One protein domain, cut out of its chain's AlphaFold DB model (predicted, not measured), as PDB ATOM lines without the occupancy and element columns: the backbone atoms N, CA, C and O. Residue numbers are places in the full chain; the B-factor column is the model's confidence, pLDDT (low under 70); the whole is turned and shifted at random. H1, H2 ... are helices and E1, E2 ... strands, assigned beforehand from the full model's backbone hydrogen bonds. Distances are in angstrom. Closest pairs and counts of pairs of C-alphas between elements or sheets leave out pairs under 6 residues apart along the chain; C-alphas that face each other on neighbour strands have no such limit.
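This is residues 44 to 200 of the 206 residues of the protein "SGNH_hydro domain-containing protein" of Serinicoccus chungangensis (UniProt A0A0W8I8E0). A small three-stranded parallel sheet near one end of the domain is covered by helices on both faces: the long helix H4 packs on one face and H5 on the other. H1 and H2, a helical hairpin, line up side by side with H4 as a bundle, and H3 leads from H2 back to the sheet. The printed part has 157 residues, with five named helices and three named strands in the order E1 H1 H2 H3 E2 H4 E3 H5; the sheet's order is E1 E2 E3. The class is mostly helix. The whole is compact, with a radius of gyration of the C-alphas of 16.0 A and spans of 49 by 33 by 20 A.

E1, residues 47 to 50, begins at C-alpha 47, (126.926, 118.365, 133.850). H1, residues 59 to 68, is 14.1 A long. H2, residues 71 to 87, is 24.0 A long, and H3, residues 89 to 103, is 21.0 A long. E2 is residues 108 to 112. H4, residues 130 to 153, is 34.7 A long and begins at C-alpha 130, (97.166, 139.517, 146.980). E3 is residues 157 to 159. H5, residues 186 to 200, is 20.8 A long and ends at C-alpha 200, (128.093, 122.372, 141.118).

E1 and E2 are parallel neighbours at 19 degrees, with N 48 and O 108 2.9 A apart, within hydrogen-bond range. E2 and E3 are parallel at 30 degrees, with N 159 and O 111 2.8 A apart, also within range. E1, H1 H2 H3, E2 form a strand-helix-strand unit, two parallel neighbour strands with helices between; E2, H4, E3 form another, its crossover right-handed. H4 and H5 are on opposite faces, giving three layers, helices on both faces of a sheet. H4, at a height of 8.3 A over the sheet, lies over E3, and only just over E2 with 3 C-alphas; it runs along the strands, at 2 degrees to E3 on the local plane. H5, at a height of 9.0 A, lies over E2 and runs slantwise to the strands, at 39 degrees to E2 on the local plane. H3 only grazes the sheet, with residues 97 to 101. H2 touches H4 at a shallow tilt of 8 degrees, the same way; their closest C-alphas, of Val 85 and Leu 143, are 6.1 A apart. H1 touches H2 at a shallow tilt of 9 degrees, opposite ways; their closest C-alphas, of Cys 66 and Cys 74, are 4.3 A apart. H3 touches H4 at a steep tilt of 43 degrees, through residues 146 to 151 of H4 alone; their closest C-alphas, of Asp 94 and Ala 150, are 5.9 A apart. In H1, H2, H3, H4 and H5 every O i to N i+4 pair is within hydrogen-bond range.

The two C-alphas farthest apart, of Asp 44 and Asp 70, are 50.5 A apart. The printed part has no cut. The links from E2 to H4, 17 residues, and from E3 to H5, 26 residues, are long. The mean pLDDT of the printed part is 93.6, and no printed residue is under 70.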
ATOM      1  N   ASP A  44     129.842 111.851 127.041       88.31
ATOM      2  CA  ASP A  44     130.922 112.757 127.446       88.31
ATOM      3  C   ASP A  44     130.381 114.013 128.162       88.31
ATOM      4  O   ASP A  44     131.132 114.946 128.459       88.31
ATOM      5  N   THR A  45     129.070 114.084 128.409       87.06
ATOM      6  CA  THR A  45     128.441 115.200 129.112       87.06
ATOM      7  C   THR A  45     128.751 115.137 130.607       87.06
ATOM      8  O   THR A  45     128.353 114.199 131.289       87.06
ATOM      9  N   ASP A  46     129.402 116.174 131.140       86.50
ATOM     10  CA  ASP A  46     129.844 116.198 132.544       86.50
ATOM     11  C   ASP A  46     128.793 116.763 133.520       86.50
ATOM     12  O   ASP A  46     128.794 116.453 134.714       86.50
ATOM     13  N   LEU A  47     127.910 117.642 133.040       88.81
ATOM     14  CA  LEU A  47     126.926 118.365 133.850       88.81
ATOM     15  C   LEU A  47     125.664 118.627 133.033       88.81
ATOM     16  O   LEU A  47     125.754 119.108 131.908       88.81
ATOM     17  N   VAL A  48     124.504 118.388 133.643       87.44
ATOM     18  CA  VAL A  48     123.188 118.777 133.127       87.44
ATOM     19  C   VAL A  48     122.480 119.632 134.173       87.44
ATOM     20  O   VAL A  48     122.330 119.213 135.318       87.44
ATOM     21  N   THR A  49     122.012 120.815 133.785       86.50
ATOM     22  CA  THR A  49     121.195 121.690 134.641       86.50
ATOM     23  C   THR A  49     119.794 121.822 134.070       86.50
ATOM     24  O   THR A  49     119.663 122.108 132.885       86.50
ATOM     25  N   LEU A  50     118.760 121.665 134.891       86.25
ATOM     26  CA  LEU A  50     117.402 121.451 134.401       86.25
ATOM     27  C   LEU A  50     116.345 122.257 135.162       86.25
ATOM     28  O   LEU A  50     116.361 122.274 136.389       86.25
ATOM     29  N   THR A  51     115.363 122.812 134.449       86.88
ATOM     30  CA  THR A  51     114.141 123.389 135.034       86.88
ATOM     31  C   THR A  51     112.955 122.984 134.163       86.88
ATOM     32  O   THR A  51     112.805 123.483 133.058       86.88
ATOM     33  N   ILE A  52     112.124 122.046 134.624       87.81
ATOM     34  CA  ILE A  52     111.029 121.473 133.815       87.81
ATOM     35  C   ILE A  52     109.731 121.344 134.610       87.81
ATOM     36  O   ILE A  52     109.718 121.502 135.830       87.81
ATOM     37  N   GLY A  53     108.624 121.079 133.915       88.00
ATOM     38  CA  GLY A  53     107.336 120.741 134.521       88.00
ATOM     39  C   GLY A  53     106.314 121.876 134.606       88.00
ATOM     40  O   GLY A  53     105.126 121.582 134.676       88.00
ATOM     41  N   GLY A  54     106.712 123.152 134.545       87.44
ATOM     42  CA  GLY A  54     105.757 124.272 134.603       87.44
ATOM     43  C   GLY A  54     104.781 124.286 133.421       87.44
ATOM     44  O   GLY A  54     103.571 124.449 133.585       87.44
ATOM     45  N   ASN A  55     105.287 124.024 132.215       85.19
ATOM     46  CA  ASN A  55     104.453 123.935 131.017       85.19
ATOM     47  C   ASN A  55     103.491 122.732 131.067       85.19
ATOM     48  O   ASN A  55     102.354 122.840 130.606       85.19
ATOM     49  N   ASP A  56     103.916 121.599 131.639       86.00
ATOM     50  CA  ASP A  56     103.120 120.365 131.733       86.00
ATOM     51  C   ASP A  56     101.861 120.526 132.589       86.00
ATOM     52  O   ASP A  56     100.909 119.757 132.446       86.00
ATOM     53  N   VAL A  57     101.867 121.517 133.481       89.44
ATOM     54  CA  VAL A  57     100.778 121.802 134.419       89.44
ATOM     55  C   VAL A  57      99.996 123.062 134.052       89.44
ATOM     56  O   VAL A  57      99.192 123.543 134.847       89.44
ATOM     57  N   GLY A  58     100.210 123.593 132.843       89.50
ATOM     58  CA  GLY A  58      99.466 124.737 132.318       89.50
ATOM     59  C   GLY A  58      99.705 126.033 133.096       89.50
ATOM     60  O   GLY A  58      98.769 126.809 133.310       89.50
ATOM     61  N   TRP A  59     100.938 126.259 133.568       91.88
ATOM     62  CA  TRP A  59     101.243 127.385 134.454       91.88
ATOM     63  C   TRP A  59     100.945 128.745 133.812       91.88
ATOM     64  O   TRP A  59     100.268 129.579 134.409       91.88
ATOM     65  N   THR A  60     101.336 128.941 132.550       89.38
ATOM     66  CA  THR A  60     101.059 130.174 131.792       89.38
ATOM     67  C   THR A  60      99.561 130.455 131.668       89.38
ATOM     68  O   THR A  60      99.127 131.592 131.836       89.38
ATOM     69  N   GLN A  61      98.754 129.426 131.396       90.56
ATOM     70  CA  GLN A  61      97.298 129.553 131.302       90.56
ATOM     71  C   GLN A  61      96.683 129.899 132.661       90.56
ATOM     72  O   GLN A  61      95.752 130.696 132.723       90.56
ATOM     73  N   THR A  62      97.232 129.339 133.739       95.00
ATOM     74  CA  THR A  62      96.787 129.594 135.115       95.00
ATOM     75  C   THR A  62      97.065 131.035 135.534       95.00
ATOM     76  O   THR A  62      96.152 131.728 135.972       95.00
ATOM     77  N   ILE A  63      98.287 131.528 135.302       94.50
ATOM     78  CA  ILE A  63      98.645 132.937 135.529       94.50
ATOM     79  C   ILE A  63      97.745 133.857 134.697       94.50
ATOM     80  O   ILE A  63      97.199 134.830 135.213       94.50
ATOM     81  N   GLY A  64      97.560 133.540 133.411       94.69
ATOM     82  CA  GLY A  64      96.713 134.322 132.513       94.69
ATOM     83  C   GLY A  64      95.260 134.400 132.981       94.69
ATOM     84  O   GLY A  64      94.669 135.475 132.916       94.69
ATOM     85  N   ALA A  65      94.699 133.303 133.497       96.31
ATOM     86  CA  ALA A  65      93.354 133.297 134.063       96.31
ATOM     87  C   ALA A  65      93.234 134.271 135.244       96.31
ATOM     88  O   ALA A  65      92.319 135.085 135.263       96.31
ATOM     89  N   CYS A  66      94.195 134.253 136.167       96.69
ATOM     90  CA  CYS A  66      94.178 135.123 137.345       96.69
ATOM     91  C   CYS A  66      94.427 136.601 137.030       96.69
ATOM     92  O   CYS A  66      93.859 137.481 137.664       96.69
ATOM     93  N   LEU A  67      95.255 136.904 136.031       96.25
ATOM     94  CA  LEU A  67      95.551 138.294 135.687       96.25
ATOM     95  C   LEU A  67      94.498 138.943 134.795       96.25
ATOM     96  O   LEU A  67      94.375 140.167 134.815       96.25
ATOM     97  N   LEU A  68      93.808 138.158 133.965       96.38
ATOM     98  CA  LEU A  68      93.013 138.686 132.853       96.38
ATOM     99  C   LEU A  68      91.520 138.369 132.948       96.38
ATOM    100  O   LEU A  68      90.742 138.984 132.218       96.38
ATOM    101  N   LEU A  69      91.117 137.410 133.787       96.25
ATOM    102  CA  LEU A  69      89.727 136.961 133.919       96.25
ATOM    103  C   LEU A  69      89.191 137.292 135.324       96.25
ATOM    104  O   LEU A  69      89.643 138.265 135.929       96.25
ATOM    105  N   ASP A  70      88.181 136.550 135.783       95.88
ATOM    106  CA  ASP A  70      87.542 136.715 137.093       95.88
ATOM    107  C   ASP A  70      88.043 135.695 138.133       95.88
ATOM    108  O   ASP A  70      88.579 134.636 137.783       95.88
ATOM    109  N   ASP A  71      87.835 136.007 139.416       95.44
ATOM    110  CA  ASP A  71      88.304 135.203 140.552       95.44
ATOM    111  C   ASP A  71      87.825 133.734 140.488       95.44
ATOM    112  O   ASP A  71      88.628 132.822 140.715       95.44
ATOM    113  N   PRO A  72      86.554 133.425 140.128       97.56
ATOM    114  CA  PRO A  72      86.119 132.039 139.958       97.56
ATOM    115  C   PRO A  72      86.903 131.288 138.876       97.56
ATOM    116  O   PRO A  72      87.234 130.111 139.058       97.56
ATOM    117  N   THR A  73      87.222 131.949 137.760       97.31
ATOM    118  CA  THR A  73      88.016 131.348 136.684       97.31
ATOM    119  C   THR A  73      89.476 131.164 137.102       97.31
ATOM    120  O   THR A  73      90.054 130.111 136.815       97.31
ATOM    121  N   CYS A  74      90.059 132.122 137.829       97.38
ATOM    122  CA  CYS A  74      91.384 131.976 138.439       97.38
ATOM    123  C   CYS A  74      91.441 130.750 139.361       97.38
ATOM    124  O   CYS A  74      92.275 129.859 139.175       97.38
ATOM    125  N   ALA A  75      90.503 130.654 140.308       97.69
ATOM    126  CA  ALA A  75      90.429 129.553 141.262       97.69
ATOM    127  C   ALA A  75      90.272 128.192 140.565       97.69
ATOM    128  O   ALA A  75      90.928 127.214 140.940       97.69
ATOM    129  N   GLN A  76      89.448 128.122 139.512       98.38
ATOM    130  CA  GLN A  76      89.289 126.907 138.716       98.38
ATOM    131  C   GLN A  76      90.583 126.523 137.984       98.38
ATOM    132  O   GLN A  76      90.958 125.347 137.995       98.38
ATOM    133  N   ALA A  77      91.274 127.485 137.368       97.31
ATOM    134  CA  ALA A  77      92.534 127.238 136.671       97.31
ATOM    135  C   ALA A  77      93.623 126.747 137.640       97.31
ATOM    136  O   ALA A  77      94.276 125.735 137.374       97.31
ATOM    137  N   LEU A  78      93.742 127.386 138.808       97.62
ATOM    138  CA  LEU A  78      94.635 126.975 139.892       97.62
ATOM    139  C   LEU A  78      94.342 125.549 140.372       97.62
ATOM    140  O   LEU A  78      95.261 124.740 140.515       97.62
ATOM    141  N   ALA A  79      93.071 125.209 140.603       98.25
ATOM    142  CA  ALA A  79      92.675 123.857 140.992       98.25
ATOM    143  C   ALA A  79      93.028 122.823 139.909       98.25
ATOM    144  O   ALA A  79      93.574 121.762 140.218       98.25
ATOM    145  N   GLY A  80      92.776 123.146 138.636       97.75
ATOM    146  CA  GLY A  80      93.149 122.306 137.499       97.75
ATOM    147  C   GLY A  80      94.658 122.069 137.411       97.75
ATOM    148  O   GLY A  80      95.094 120.926 137.277       97.75
ATOM    149  N   SER A  81      95.462 123.124 137.564       96.56
ATOM    150  CA  SER A  81      96.924 123.020 137.576       96.56
ATOM    151  C   SER A  81      97.421 122.139 138.726       96.56
ATOM    152  O   SER A  81      98.197 121.210 138.497       96.56
ATOM    153  N   ARG A  82      96.897 122.321 139.950       98.12
ATOM    154  CA  ARG A  82      97.238 121.476 141.112       98.12
ATOM    155  C   ARG A  82      96.930 119.992 140.869       98.12
ATOM    156  O   ARG A  82      97.742 119.138 141.228       98.12
ATOM    157  N   LEU A  83      95.812 119.671 140.210       97.81
ATOM    158  CA  LEU A  83      95.489 118.292 139.823       97.81
ATOM    159  C   LEU A  83      96.505 117.716 138.826       97.81
ATOM    160  O   LEU A  83      96.874 116.548 138.948       97.81
ATOM    161  N   LEU A  84      96.995 118.512 137.870       94.50
ATOM    162  CA  LEU A  84      98.048 118.082 136.942       94.50
ATOM    163  C   LEU A  84      99.383 117.859 137.665       94.50
ATOM    164  O   LEU A  84     100.030 116.835 137.424       94.50
ATOM    165  N   VAL A  85      99.764 118.760 138.580       95.06
ATOM    166  CA  VAL A  85     100.977 118.620 139.408       95.06
ATOM    167  C   VAL A  85     100.941 117.321 140.217       95.06
ATOM    168  O   VAL A  85     101.940 116.616 140.287       95.06
ATOM    169  N   GLN A  86      99.798 116.966 140.803       97.44
ATOM    170  CA  GLN A  86      99.691 115.778 141.656       97.44
ATOM    171  C   GLN A  86      99.478 114.483 140.863       97.44
ATOM    172  O   GLN A  86     100.041 113.446 141.207       97.44
ATOM    173  N   GLY A  87      98.648 114.523 139.819       93.12
ATOM    174  CA  GLY A  87      98.177 113.324 139.126       93.12
ATOM    175  C   GLY A  87      99.017 112.905 137.921       93.12
ATOM    176  O   GLY A  87      99.107 111.714 137.627       93.12
ATOM    177  N   LEU A  88      99.622 113.859 137.210       89.75
ATOM    178  CA  LEU A  88     100.271 113.609 135.919       89.75
ATOM    179  C   LEU A  88     101.775 113.872 135.954       89.75
ATOM    180  O   LEU A  88     102.566 113.072 135.447       89.75
ATOM    181  N   LEU A  89     102.167 114.997 136.550       91.62
ATOM    182  CA  LEU A  89     103.539 115.477 136.527       91.62
ATOM    183  C   LEU A  89     104.569 114.490 137.115       91.62
ATOM    184  O   LEU A  89     105.627 114.354 136.499       91.62
ATOM    185  N   PRO A  90     104.314 113.743 138.214       95.44
ATOM    186  CA  PRO A  90     105.337 112.882 138.810       95.44
ATOM    187  C   PRO A  90     105.858 111.822 137.834       95.44
ATOM    188  O   PRO A  90     107.067 111.645 137.700       95.44
ATOM    189  N   ALA A  91     104.954 111.174 137.090       88.38
ATOM    190  CA  ALA A  91     105.316 110.162 136.101       88.38
ATOM    191  C   ALA A  91     106.059 110.764 134.897       88.38
ATOM    192  O   ALA A  91     106.990 110.149 134.373       88.38
ATOM    193  N   ARG A  92     105.679 111.977 134.467       88.12
ATOM    194  CA  ARG A  92     106.361 112.690 133.375       88.12
ATOM    195  C   ARG A  92     107.780 113.094 133.757       88.12
ATOM    196  O   ARG A  92     108.703 112.847 132.985       88.12
ATOM    197  N   LEU A  93     107.960 113.648 134.957       90.25
ATOM    198  CA  LEU A  93     109.278 113.983 135.491       90.25
ATOM    199  C   LEU A  93     110.146 112.733 135.625       90.25
ATOM    200  O   LEU A  93     111.290 112.739 135.179       90.25
ATOM    201  N   ASP A  94     109.604 111.637 136.162       89.50
ATOM    202  CA  ASP A  94     110.356 110.388 136.284       89.50
ATOM    203  C   ASP A  94     110.831 109.885 134.919       89.50
ATOM    204  O   ASP A  94     112.001 109.510 134.795       89.50
ATOM    205  N   ALA A  95     109.964 109.905 133.902       86.88
ATOM    206  CA  ALA A  95     110.310 109.512 132.541       86.88
ATOM    207  C   ALA A  95     111.417 110.405 131.958       86.88
ATOM    208  O   ALA A  95     112.458 109.880 131.546       86.88
ATOM    209  N   ALA A  96     111.225 111.728 131.997       87.56
ATOM    210  CA  ALA A  96     112.177 112.721 131.501       87.56
ATOM    211  C   ALA A  96     113.553 112.579 132.165       87.56
ATOM    212  O   ALA A  96     114.568 112.463 131.481       87.56
ATOM    213  N   LEU A  97     113.589 112.491 133.496       89.06
ATOM    214  CA  LEU A  97     114.833 112.370 134.246       89.06
ATOM    215  C   LEU A  97     115.549 111.032 133.990       89.06
ATOM    216  O   LEU A  97     116.774 111.015 133.924       89.06
ATOM    217  N   THR A  98     114.840 109.912 133.760       91.69
ATOM    218  CA  THR A  98     115.529 108.693 133.268       91.69
ATOM    219  C   THR A  98     116.079 108.854 131.866       91.69
ATOM    220  O   THR A  98     117.137 108.299 131.582       91.69
ATOM    221  N   ALA A  99     115.384 109.564 130.981       88.25
ATOM    222  CA  ALA A  99     115.888 109.780 129.634       88.25
ATOM    223  C   ALA A  99     117.192 110.595 129.659       88.25
ATOM    224  O   ALA A  99     118.149 110.206 128.995       88.25
ATOM    225  N   VAL A 100     117.268 111.623 130.513       88.25
ATOM    226  CA  VAL A 100     118.503 112.383 130.780       88.25
ATOM    227  C   VAL A 100     119.617 111.461 131.276       88.25
ATOM    228  O   VAL A 100     120.674 111.410 130.657       88.25
ATOM    229  N   GLY A 101     119.372 110.664 132.321       89.69
ATOM    230  CA  GLY A 101     120.386 109.746 132.853       89.69
ATOM    231  C   GLY A 101     120.827 108.652 131.880       89.69
ATOM    232  O   GLY A 101     121.930 108.137 131.994       89.69
ATOM    233  N   ARG A 102     119.990 108.278 130.907       93.62
ATOM    234  CA  ARG A 102     120.388 107.349 129.836       93.62
ATOM    235  C   ARG A 102     121.244 108.023 128.770       93.62
ATOM    236  O   ARG A 102     122.124 107.370 128.226       93.62
ATOM    237  N   ALA A 103     120.947 109.280 128.444       86.62
ATOM    238  CA  ALA A 103     121.673 110.032 127.428       86.62
ATOM    239  C   ALA A 103     123.041 110.515 127.934       86.62
ATOM    240  O   ALA A 103     124.003 110.494 127.174       86.62
ATOM    241  N   ALA A 104     123.125 110.880 129.217       90.00
ATOM    242  CA  ALA A 104     124.332 111.357 129.888       90.00
ATOM    243  C   ALA A 104     124.580 110.572 131.196       90.00
ATOM    244  O   ALA A 104     124.332 111.091 132.287       90.00
ATOM    245  N   PRO A 105     125.013 109.299 131.111       94.12
ATOM    246  CA  PRO A 105     125.146 108.404 132.266       94.12
ATOM    247  C   PRO A 105     126.161 108.860 133.318       94.12
ATOM    248  O   PRO A 105     125.985 108.532 134.491       94.12
ATOM    249  N   ASP A 106     127.182 109.617 132.915       89.44
ATOM    250  CA  ASP A 106     128.258 110.080 133.798       89.44
ATOM    251  C   ASP A 106     128.068 111.536 134.273       89.44
ATOM    252  O   ASP A 106     128.867 112.045 135.063       89.44
ATOM    253  N   ALA A 107     126.999 112.211 133.831       89.06
ATOM    254  CA  ALA A 107     126.764 113.612 134.159       89.06
ATOM    255  C   ALA A 107     126.346 113.817 135.617       89.06
ATOM    256  O   ALA A 107     125.482 113.121 136.158       89.06
ATOM    257  N   HIS A 108     126.852 114.890 136.222       89.81
ATOM    258  CA  HIS A 108     126.221 115.462 137.402       89.81
ATOM    259  C   HIS A 108     124.930 116.176 136.984       89.81
ATOM    260  O   HIS A 108     124.975 117.140 136.226       89.81
ATOM    261  N   VAL A 109     123.773 115.716 137.457       90.06
ATOM    262  CA  VAL A 109     122.482 116.324 137.107       90.06
ATOM    263  C   VAL A 109     121.975 117.181 138.262       90.06
ATOM    264  O   VAL A 109     121.804 116.694 139.383       90.06
ATOM    265  N   VAL A 110     121.707 118.452 137.969       91.94
ATOM    266  CA  VAL A 110     121.179 119.447 138.905       91.94
ATOM    267  C   VAL A 110     119.839 119.954 138.389       91.94
ATOM    268  O   VAL A 110     119.752 120.568 137.330       91.94
ATOM    269  N   VAL A 111     118.777 119.717 139.144       93.38
ATOM    270  CA  VAL A 111     117.429 120.201 138.844       93.38
ATOM    271  C   VAL A 111     117.154 121.428 139.703       93.38
ATOM    272  O   VAL A 111     117.449 121.425 140.892       93.38
ATOM    273  N   THR A 112     116.595 122.487 139.138       94.00
ATOM    274  CA  THR A 112     116.219 123.689 139.888       94.00
ATOM    275  C   THR A 112     114.705 123.805 140.015       94.00
ATOM    276  O   THR A 112     113.957 123.262 139.198       94.00
ATOM    277  N   GLY A 113     114.258 124.496 141.064       94.38
ATOM    278  CA  GLY A 113     112.875 124.937 141.206       94.38
ATOM    279  C   GLY A 113     112.565 126.233 140.451       94.38
ATOM    280  O   GLY A 113     113.392 126.800 139.732       94.38
ATOM    281  N   TYR A 114     111.353 126.720 140.673       96.38
ATOM    282  CA  TYR A 114     110.839 128.013 140.240       96.38
ATOM    283  C   TYR A 114     110.804 128.983 141.427       96.38
ATOM    284  O   TYR A 114     110.571 128.538 142.554       96.38
ATOM    285  N   PRO A 115     111.023 130.293 141.228       97.06
ATOM    286  CA  PRO A 115     110.792 131.269 142.280       97.06
ATOM    287  C   PRO A 115     109.291 131.439 142.528       97.06
ATOM    288  O   PRO A 115     108.456 131.067 141.698       97.06
ATOM    289  N   HIS A 116     108.953 132.099 143.631       97.94
ATOM    290  CA  HIS A 116     107.659 132.767 143.732       97.94
ATOM    291  C   HIS A 116     107.586 133.875 142.684       97.94
ATOM    292  O   HIS A 116     108.513 134.672 142.535       97.94
ATOM    293  N   LEU A 117     106.501 133.889 141.913       96.12
ATOM    294  CA  LEU A 117     106.338 134.853 140.827       96.12
ATOM    295  C   LEU A 117     105.863 136.203 141.336       96.12
ATOM    296  O   LEU A 117     106.130 137.205 140.682       96.12
ATOM    297  N   PHE A 118     105.172 136.234 142.471       98.25
ATOM    298  CA  PHE A 118     104.536 137.429 143.004       98.25
ATOM    299  C   PHE A 118     105.100 137.799 144.371       98.25
ATOM    300  O   PHE A 118     105.571 136.941 145.116       98.25
ATOM    301  N   THR A 119     105.008 139.083 144.700       98.38
ATOM    302  CA  THR A 119     105.246 139.643 146.033       98.38
ATOM    303  C   THR A 119     103.917 140.223 146.522       98.38
ATOM    304  O   THR A 119     103.645 141.394 146.255       98.38
ATOM    305  N   PRO A 120     103.047 139.419 147.162       98.00
ATOM    306  CA  PRO A 120     101.692 139.834 147.546       98.00
ATOM    307  C   PRO A 120     101.647 141.126 148.373       98.00
ATOM    308  O   PRO A 120     100.738 141.944 148.222       98.00
ATOM    309  N   GLU A 121     102.678 141.373 149.184       97.50
ATOM    310  CA  GLU A 121     102.826 142.564 150.025       97.50
ATOM    311  C   GLU A 121     103.003 143.855 149.212       97.50
ATOM    312  O   GLU A 121     102.747 144.948 149.720       97.50
ATOM    313  N   ALA A 122     103.415 143.747 147.944       97.19
ATOM    314  CA  ALA A 122     103.513 144.871 147.016       97.19
ATOM    315  C   ALA A 122     102.154 145.259 146.393       97.19
ATOM    316  O   ALA A 122     102.065 146.260 145.680       97.19
ATOM    317  N   GLY A 123     101.084 144.519 146.703       97.25
ATOM    318  CA  GLY A 123      99.714 144.810 146.291       97.25
ATOM    319  C   GLY A 123      99.269 144.075 145.026       97.25
ATOM    320  O   GLY A 123      99.998 143.278 144.435       97.25
ATOM    321  N   ALA A 124      98.027 144.334 144.613       96.56
ATOM    322  CA  ALA A 124      97.410 143.686 143.457       96.56
ATOM    323  C   ALA A 124      98.176 143.959 142.146       96.56
ATOM    324  O   ALA A 124      98.704 145.054 141.940       96.56
ATOM    325  N   LEU A 125      98.176 142.982 141.235       95.75
ATOM    326  CA  LEU A 125      98.715 143.116 139.882       95.75
ATOM    327  C   LEU A 125      97.613 142.838 138.864       95.75
ATOM    328  O   LEU A 125      97.181 141.700 138.703       95.75
ATOM    329  N   VAL A 126      97.199 143.871 138.128       94.75
ATOM    330  CA  VAL A 126      96.036 143.792 137.226       94.75
ATOM    331  C   VAL A 126      94.814 143.302 138.020       94.75
ATOM    332  O   VAL A 126      94.429 143.988 138.965       94.75
ATOM    333  N   ASN A 127      94.240 142.143 137.682       93.75
ATOM    334  CA  ASN A 127      93.105 141.565 138.398       93.75
ATOM    335  C   ASN A 127      93.531 140.667 139.563       93.75
ATOM    336  O   ASN A 127      92.722 140.452 140.455       93.75
ATOM    337  N   ALA A 128      94.781 140.190 139.594       96.88
ATOM    338  CA  ALA A 128      95.226 139.265 140.629       96.88
ATOM    339  C   ALA A 128      95.376 139.992 141.971       96.88
ATOM    340  O   ALA A 128      96.313 140.778 142.189       96.88
ATOM    341  N   SER A 129      94.450 139.700 142.876       97.88
ATOM    342  CA  SER A 129      94.479 140.123 144.272       97.88
ATOM    343  C   SER A 129      95.694 139.539 145.014       97.88
ATOM    344  O   SER A 129      96.255 138.534 144.575       97.88
ATOM    345  N   PRO A 130      96.121 140.122 146.150       98.38
ATOM    346  CA  PRO A 130      97.166 139.517 146.980       98.38
ATOM    347  C   PRO A 130      96.869 138.059 147.372       98.38
ATOM    348  O   PRO A 130      97.770 137.233 147.334       98.38
ATOM    349  N   GLU A 131      95.607 137.715 147.644       98.25
ATOM    350  CA  GLU A 131      95.192 136.341 147.967       98.25
ATOM    351  C   GLU A 131      95.382 135.380 146.779       98.25
ATOM    352  O   GLU A 131      95.897 134.274 146.937       98.25
ATOM    353  N   GLU A 132      95.042 135.797 145.557       98.19
ATOM    354  CA  GLU A 132      95.296 134.985 144.359       98.19
ATOM    355  C   GLU A 132      96.791 134.867 144.046       98.19
ATOM    356  O   GLU A 132      97.247 133.820 143.585       98.19
ATOM    357  N   GLN A 133      97.569 135.919 144.315       98.56
ATOM    358  CA  GLN A 133      99.026 135.891 144.197       98.56
ATOM    359  C   GLN A 133      99.657 134.907 145.190       98.56
ATOM    360  O   GLN A 133     100.534 134.133 144.802       98.56
ATOM    361  N   GLU A 134      99.189 134.884 146.440       98.56
ATOM    362  CA  GLU A 134      99.572 133.880 147.439       98.56
ATOM    363  C   GLU A 134      99.198 132.475 146.956       98.56
ATOM    364  O   GLU A 134     100.050 131.589 146.916       98.56
ATOM    365  N   ALA A 135      97.971 132.281 146.466       98.50
ATOM    366  CA  ALA A 135      97.523 130.993 145.945       98.50
ATOM    367  C   ALA A 135      98.333 130.516 144.720       98.50
ATOM    368  O   ALA A 135      98.516 129.306 144.541       98.50
ATOM    369  N   LEU A 136      98.823 131.434 143.879       98.44
ATOM    370  CA  LEU A 136      99.765 131.146 142.789       98.44
ATOM    371  C   LEU A 136     101.149 130.767 143.334       98.44
ATOM    372  O   LEU A 136     101.732 129.788 142.874       98.44
ATOM    373  N   ASN A 137     101.670 131.475 144.336       98.62
ATOM    374  CA  ASN A 137     102.948 131.124 144.962       98.62
ATOM    375  C   ASN A 137     102.889 129.742 145.647       98.62
ATOM    376  O   ASN A 137     103.770 128.917 145.426       98.62
ATOM    377  N   GLU A 138     101.799 129.411 146.342       98.69
ATOM    378  CA  GLU A 138     101.567 128.065 146.889       98.69
ATOM    379  C   GLU A 138     101.473 126.984 145.795       98.69
ATOM    380  O   GLU A 138     101.875 125.831 145.980       98.69
ATOM    381  N   GLY A 139     100.914 127.329 144.630       98.31
ATOM    382  CA  GLY A 139     100.918 126.455 143.458       98.31
ATOM    383  C   GLY A 139     102.339 126.174 142.958       98.31
ATOM    384  O   GLY A 139     102.665 125.022 142.650       98.31
ATOM    385  N   ALA A 140     103.198 127.198 142.943       97.94
ATOM    386  CA  ALA A 140     104.618 127.050 142.639       97.94
ATOM    387  C   ALA A 140     105.342 126.195 143.694       97.94
ATOM    388  O   ALA A 140     106.164 125.358 143.323       97.94
ATOM    389  N   ASP A 141     104.987 126.306 144.978       98.75
ATOM    390  CA  ASP A 141     105.542 125.455 146.042       98.75
ATOM    391  C   ASP A 141     105.197 123.978 145.842       98.75
ATOM    392  O   ASP A 141     106.063 123.105 145.949       98.75
ATOM    393  N   LEU A 142     103.947 123.677 145.479       98.69
ATOM    394  CA  LEU A 142     103.528 122.312 145.164       98.69
ATOM    395  C   LEU A 142     104.287 121.751 143.946       98.69
ATOM    396  O   LEU A 142     104.718 120.590 143.954       98.69
ATOM    397  N   LEU A 143     104.468 122.569 142.904       97.81
ATOM    398  CA  LEU A 143     105.269 122.217 141.730       97.81
ATOM    399  C   LEU A 143     106.728 121.944 142.123       97.81
ATOM    400  O   LEU A 143     107.269 120.890 141.780       97.81
ATOM    401  N   ASN A 144     107.339 122.838 142.897       98.56
ATOM    402  CA  ASN A 144     108.710 122.717 143.385       98.56
ATOM    403  C   ASN A 144     108.918 121.451 144.212       98.56
ATOM    404  O   ASN A 144     109.858 120.701 143.947       98.56
ATOM    405  N   ALA A 145     108.013 121.154 145.146       98.81
ATOM    406  CA  ALA A 145     108.059 119.932 145.940       98.81
ATOM    407  C   ALA A 145     107.987 118.670 145.059       98.81
ATOM    408  O   ALA A 145     108.718 117.701 145.280       98.81
ATOM    409  N   THR A 146     107.152 118.693 144.018       98.56
ATOM    410  CA  THR A 146     107.004 117.577 143.069       98.56
ATOM    411  C   THR A 146     108.268 117.369 142.229       98.56
ATOM    412  O   THR A 146     108.717 116.231 142.055       98.56
ATOM    413  N   VAL A 147     108.878 118.459 141.756       96.88
ATOM    414  CA  VAL A 147     110.154 118.446 141.023       96.88
ATOM    415  C   VAL A 147     111.296 117.952 141.910       96.88
ATOM    416  O   VAL A 147     112.039 117.055 141.504       96.88
ATOM    417  N   ALA A 148     111.400 118.464 143.138       98.50
ATOM    418  CA  ALA A 148     112.407 118.049 144.109       98.50
ATOM    419  C   ALA A 148     112.317 116.547 144.404       98.50
ATOM    420  O   ALA A 148     113.324 115.839 144.349       98.50
ATOM    421  N   ALA A 149     111.106 116.033 144.641       98.56
ATOM    422  CA  ALA A 149     110.892 114.612 144.887       98.56
ATOM    423  C   ALA A 149     111.314 113.743 143.688       98.56
ATOM    424  O   ALA A 149     111.892 112.672 143.878       98.56
ATOM    425  N   ALA A 150     111.048 114.185 142.454       96.56
ATOM    426  CA  ALA A 150     111.468 113.466 141.249       96.56
ATOM    427  C   ALA A 150     112.994 113.452 141.071       96.56
ATOM    428  O   ALA A 150     113.568 112.399 140.790       96.56
ATOM    429  N   ALA A 151     113.659 114.588 141.304       96.12
ATOM    430  CA  ALA A 151     115.118 114.675 141.288       96.12
ATOM    431  C   ALA A 151     115.747 113.739 142.336       96.12
ATOM    432  O   ALA A 151     116.626 112.935 142.014       96.12
ATOM    433  N   GLN A 152     115.228 113.755 143.567       97.50
ATOM    434  CA  GLN A 152     115.712 112.912 144.664       97.50
ATOM    435  C   GLN A 152     115.569 111.412 144.373       97.50
ATOM    436  O   GLN A 152     116.506 110.657 144.629       97.50
ATOM    437  N   ARG A 153     114.455 110.962 143.770       97.06
ATOM    438  CA  ARG A 153     114.276 109.552 143.351       97.06
ATOM    439  C   ARG A 153     115.346 109.071 142.364       97.06
ATOM    440  O   ARG A 153     115.555 107.865 142.235       97.06
ATOM    441  N   ARG A 154     116.013 109.992 141.663       94.19
ATOM    442  CA  ARG A 154     117.101 109.719 140.712       94.19
ATOM    443  C   ARG A 154     118.497 109.917 141.292       94.19
ATOM    444  O   ARG A 154     119.465 109.626 140.599       94.19
ATOM    445  N   GLY A 155     118.608 110.391 142.532       96.00
ATOM    446  CA  GLY A 155     119.883 110.808 143.114       96.00
ATOM    447  C   GLY A 155     120.444 112.089 142.488       96.00
ATOM    448  O   GLY A 155     121.641 112.336 142.582       96.00
ATOM    449  N   TYR A 156     119.602 112.887 141.827       95.50
ATOM    450  CA  TYR A 156     119.995 114.175 141.255       95.50
ATOM    451  C   TYR A 156     119.935 115.271 142.315       95.50
ATOM    452  O   TYR A 156     119.114 115.216 143.235       95.50
ATOM    453  N   ALA A 157     120.796 116.279 142.181       95.62
ATOM    454  CA  ALA A 157     120.761 117.440 143.057       95.62
ATOM    455  C   ALA A 157     119.511 118.280 142.759       95.62
ATOM    456  O   ALA A 157     119.119 118.421 141.601       95.62
ATOM    457  N   TYR A 158     118.906 118.855 143.799       96.44
ATOM    458  CA  TYR A 158     117.832 119.836 143.665       96.44
ATOM    459  C   TYR A 158     118.274 121.181 144.247       96.44
ATOM    460  O   TYR A 158     118.793 121.230 145.362       96.44
ATOM    461  N   VAL A 159     118.056 122.263 143.503       95.38
ATOM    462  CA  VAL A 159     118.358 123.635 143.919       95.38
ATOM    463  C   VAL A 159     117.062 124.419 144.036       95.38
ATOM    464  O   VAL A 159     116.433 124.767 143.036       95.38
ATOM    465  N   ASP A 160     116.696 124.731 145.275       95.81
ATOM    466  CA  ASP A 160     115.628 125.676 145.575       95.81
ATOM    467  C   ASP A 160     116.106 127.117 145.329       95.81
ATOM    468  O   ASP A 160     117.218 127.505 145.710       95.81
ATOM    469  N   VAL A 161     115.263 127.918 144.684       94.69
ATOM    470  CA  VAL A 161     115.516 129.326 144.368       94.69
ATOM    471  C   VAL A 161     114.502 130.278 145.001       94.69
ATOM    472  O   VAL A 161     114.722 131.481 144.910       94.69
ATOM    473  N   VAL A 162     113.454 129.786 145.675       97.00
ATOM    474  CA  VAL A 162     112.369 130.617 146.230       97.00
ATOM    475  C   VAL A 162     112.927 131.712 147.137       97.00
ATOM    476  O   VAL A 162     112.770 132.893 146.838       97.00
ATOM    477  N   GLY A 163     113.698 131.340 148.164       96.25
ATOM    478  CA  GLY A 163     114.280 132.311 149.101       96.25
ATOM    479  C   GLY A 163     115.297 133.274 148.474       96.25
ATOM    480  O   GLY A 163     115.602 134.310 149.047       96.25
ATOM    481  N   ARG A 164     115.829 132.973 147.280       94.94
ATOM    482  CA  ARG A 164     116.725 133.896 146.561       94.94
ATOM    483  C   ARG A 164     115.970 134.983 145.796       94.94
ATOM    484  O   ARG A 164     116.592 135.955 145.390       94.94
ATOM    485  N   PHE A 165     114.674 134.791 145.571       96.75
ATOM    486  CA  PHE A 165     113.783 135.719 144.877       96.75
ATOM    487  C   PHE A 165     112.794 136.407 145.831       96.75
ATOM    488  O   PHE A 165     111.912 137.130 145.374       96.75
ATOM    489  N   GLU A 166     112.923 136.194 147.143       96.94
ATOM    490  CA  GLU A 166     112.061 136.819 148.146       96.94
ATOM    491  C   GLU A 166     112.072 138.349 147.991       96.94
ATOM    492  O   GLU A 166     113.132 138.969 147.910       96.94
ATOM    493  N   GLY A 167     110.886 138.954 147.882       96.75
ATOM    494  CA  GLY A 167     110.734 140.394 147.642       96.75
ATOM    495  C   GLY A 167     111.077 140.872 146.223       96.75
ATOM    496  O   GLY A 167     111.045 142.075 145.981       96.75
ATOM    497  N   HIS A 168     111.371 139.962 145.288       98.12
ATOM    498  CA  HIS A 168     111.727 140.260 143.895       98.12
ATOM    499  C   HIS A 168     110.739 139.658 142.879       98.12
ATOM    500  O   HIS A 168     111.092 139.409 141.719       98.12
ATOM    501  N   GLY A 169     109.494 139.429 143.307       97.81
ATOM    502  CA  GLY A 169     108.399 139.022 142.436       97.81
ATOM    503  C   GLY A 169     108.059 140.092 141.395       97.81
ATOM    504  O   GLY A 169     108.542 141.220 141.423       97.81
ATOM    505  N   VAL A 170     107.198 139.739 140.455       97.50
ATOM    506  CA  VAL A 170     106.861 140.526 139.265       97.50
ATOM    507  C   VAL A 170     106.264 141.908 139.568       97.50
ATOM    508  O   VAL A 170     106.439 142.847 138.794       97.50
ATOM    509  N   ASN A 171     105.558 142.033 140.691       97.31
ATOM    510  CA  ASN A 171     104.923 143.256 141.177       97.31
ATOM    511  C   ASN A 171     105.744 143.961 142.270       97.31
ATOM    512  O   ASN A 171     105.302 144.980 142.798       97.31
ATOM    513  N   ALA A 172     106.930 143.447 142.605       97.75
ATOM    514  CA  ALA A 172     107.814 144.081 143.569       97.75
ATOM    515  C   ALA A 172     108.378 145.419 143.047       97.75
ATOM    516  O   ALA A 172     108.474 145.623 141.834       97.75
ATOM    517  N   PRO A 173     108.829 146.324 143.939       96.56
ATOM    518  CA  PRO A 173     109.523 147.553 143.543       96.56
ATOM    519  C   PRO A 173     110.845 147.325 142.790       96.56
ATOM    520  O   PRO A 173     111.233 148.169 141.983       96.56
ATOM    521  N   ASP A 174     111.529 146.203 143.049       97.38
ATOM    522  CA  ASP A 174     112.729 145.747 142.331       97.38
ATOM    523  C   ASP A 174     112.501 144.328 141.772       97.38
ATOM    524  O   ASP A 174     112.949 143.345 142.365       97.38
ATOM    525  N   PRO A 175     111.738 144.177 140.676       97.81
ATOM    526  CA  PRO A 175     111.321 142.869 140.197       97.81
ATOM    527  C   PRO A 175     112.464 142.150 139.469       97.81
ATOM    528  O   PRO A 175     113.086 142.678 138.541       97.81
ATOM    529  N   TRP A 176     112.713 140.894 139.838       98.25
ATOM    530  CA  TRP A 176     113.629 140.000 139.114       98.25
ATOM    531  C   TRP A 176     112.890 139.037 138.185       98.25
ATOM    532  O   TRP A 176     113.511 138.181 137.552       98.25
ATOM    533  N   VAL A 177     111.578 139.226 138.054       95.38
ATOM    534  CA  VAL A 177     110.687 138.570 137.097       95.38
ATOM    535  C   VAL A 177     110.130 139.640 136.153       95.38
ATOM    536  O   VAL A 177     109.620 140.663 136.598       95.38
ATOM    537  N   ASP A 178     110.241 139.431 134.842       92.25
ATOM    538  CA  ASP A 178     109.736 140.365 133.833       92.25
ATOM    539  C   ASP A 178     108.196 140.307 133.775       92.25
ATOM    540  O   ASP A 178     107.640 139.236 133.521       92.25
ATOM    541  N   PRO A 179     107.483 141.435 133.937       88.50
ATOM    542  CA  PRO A 179     106.019 141.464 133.993       88.50
ATOM    543  C   PRO A 179     105.307 141.161 132.679       88.50
ATOM    544  O   PRO A 179     104.094 140.969 132.662       88.50
ATOM    545  N   ARG A 180     106.030 141.121 131.560       87.94
ATOM    546  CA  ARG A 180     105.459 140.816 130.242       87.94
ATOM    547  C   ARG A 180     105.538 139.333 129.931       87.94
ATOM    548  O   ARG A 180     104.706 138.823 129.189       87.94
ATOM    549  N   THR A 181     106.566 138.664 130.443       87.62
ATOM    550  CA  THR A 181     106.866 137.272 130.095       87.62
ATOM    551  C   THR A 181     106.733 136.325 131.275       87.62
ATOM    552  O   THR A 181     106.638 135.126 131.043       87.62
ATOM    553  N   PHE A 182     106.740 136.825 132.512       91.25
ATOM    554  CA  PHE A 182     106.834 136.036 133.744       91.25
ATOM    555  C   PHE A 182     108.105 135.173 133.813       91.25
ATOM    556  O   PHE A 182     108.133 134.136 134.468       91.25
ATOM    557  N   HIS A 183     109.172 135.612 133.136       88.25
ATOM    558  CA  HIS A 183     110.488 134.969 133.160       88.25
ATOM    559  C   HIS A 183     111.493 135.785 133.973       88.25
ATOM    560  O   HIS A 183     111.342 137.005 134.063       88.25
ATOM    561  N   PRO A 184     112.553 135.162 134.520       93.12
ATOM    562  CA  PRO A 184     113.603 135.903 135.200       93.12
ATOM    563  C   PRO A 184     114.226 136.977 134.294       93.12
ATOM    564  O   PRO A 184     114.558 136.708 133.135       93.12
ATOM    565  N   THR A 185     114.416 138.183 134.828       94.06
ATOM    566  CA  THR A 185     115.182 139.257 134.173       94.06
ATOM    567  C   THR A 185     116.668 138.888 134.111       94.06
ATOM    568  O   THR A 185     117.080 137.846 134.615       94.06
ATOM    569  N   ALA A 186     117.525 139.750 133.551       93.62
ATOM    570  CA  ALA A 186     118.975 139.530 133.607       93.62
ATOM    571  C   ALA A 186     119.485 139.332 135.051       93.62
ATOM    572  O   ALA A 186     120.330 138.471 135.293       93.62
ATOM    573  N   GLN A 187     118.925 140.075 136.011       95.50
ATOM    574  CA  GLN A 187     119.249 139.926 137.427       95.50
ATOM    575  C   GLN A 187     118.730 138.594 137.985       95.50
ATOM    576  O   GLN A 187     119.485 137.866 138.625       95.50
ATOM    577  N   GLY A 188     117.488 138.215 137.671       93.38
ATOM    578  CA  GLY A 188     116.949 136.910 138.061       93.38
ATOM    579  C   GLY A 188     117.752 135.734 137.483       93.38
ATOM    580  O   GLY A 188     118.035 134.767 138.186       93.38
ATOM    581  N   GLN A 189     118.200 135.832 136.230       93.25
ATOM    582  CA  GLN A 189     119.078 134.832 135.611       93.25
ATOM    583  C   GLN A 189     120.444 134.757 136.307       93.25
ATOM    584  O   GLN A 189     120.958 133.662 136.541       93.25
ATOM    585  N   ALA A 190     121.022 135.897 136.699       90.88
ATOM    586  CA  ALA A 190     122.254 135.918 137.489       90.88
ATOM    587  C   ALA A 190     122.071 135.222 138.852       90.88
ATOM    588  O   ALA A 190     122.953 134.480 139.288       90.88
ATOM    589  N   THR A 191     120.906 135.383 139.485       92.25
ATOM    590  CA  THR A 191     120.546 134.693 140.733       92.25
ATOM    591  C   THR A 191     120.449 133.175 140.549       92.25
ATOM    592  O   THR A 191     120.995 132.424 141.362       92.25
ATOM    593  N   TYR A 192     119.840 132.702 139.457       90.06
ATOM    594  CA  TYR A 192     119.847 131.282 139.084       90.06
ATOM    595  C   TYR A 192     121.267 130.747 138.862       90.06
ATOM    596  O   TYR A 192     121.629 129.700 139.401       90.06
ATOM    597  N   ALA A 193     122.096 131.478 138.112       87.12
ATOM    598  CA  ALA A 193     123.478 131.087 137.849       87.12
ATOM    599  C   ALA A 193     124.302 130.984 139.144       87.12
ATOM    600  O   ALA A 193     125.072 130.034 139.316       87.12
ATOM    601  N   ALA A 194     124.113 131.913 140.085       87.94
ATOM    602  CA  ALA A 194     124.755 131.865 141.396       87.94
ATOM    603  C   ALA A 194     124.295 130.649 142.219       87.94
ATOM    604  O   ALA A 194     125.124 129.966 142.824       87.94
ATOM    605  N   ALA A 195     122.992 130.342 142.205       87.31
ATOM    606  CA  ALA A 195     122.433 129.173 142.882       87.31
ATOM    607  C   ALA A 195     123.009 127.857 142.329       87.31
ATOM    608  O   ALA A 195     123.455 127.002 143.093       87.31
ATOM    609  N   LEU A 196     123.071 127.732 141.000       85.00
ATOM    610  CA  LEU A 196     123.643 126.577 140.309       85.00
ATOM    611  C   LEU A 196     125.145 126.432 140.564       85.00
ATOM    612  O   LEU A 196     125.618 125.335 140.843       85.00
ATOM    613  N   THR A 197     125.899 127.533 140.530       82.56
ATOM    614  CA  THR A 197     127.348 127.507 140.787       82.56
ATOM    615  C   THR A 197     127.653 126.971 142.187       82.56
ATOM    616  O   THR A 197     128.581 126.180 142.344       82.56
ATOM    617  N   GLY A 198     126.851 127.338 143.192       77.62
ATOM    618  CA  GLY A 198     126.984 126.804 144.550       77.62
ATOM    619  C   GLY A 198     126.709 125.300 144.658       77.62
ATOM    620  O   GLY A 198     127.330 124.639 145.481       77.62
ATOM    621  N   ALA A 199     125.824 124.758 143.818       76.00
ATOM    622  CA  ALA A 199     125.478 123.334 143.803       76.00
ATOM    623  C   ALA A 199     126.467 122.468 143.002       76.00
ATOM    624  O   ALA A 199     126.631 121.289 143.295       76.00
ATOM    625  N   VAL A 200     127.121 123.051 141.993       75.75
ATOM    626  CA  VAL A 200     128.093 122.372 141.118       75.75
ATOM    627  C   VAL A 200     129.521 122.447 141.674       75.75
ATOM    628  O   VAL A 200     130.376 121.633 141.313       75.75
TER     629      VAL A 200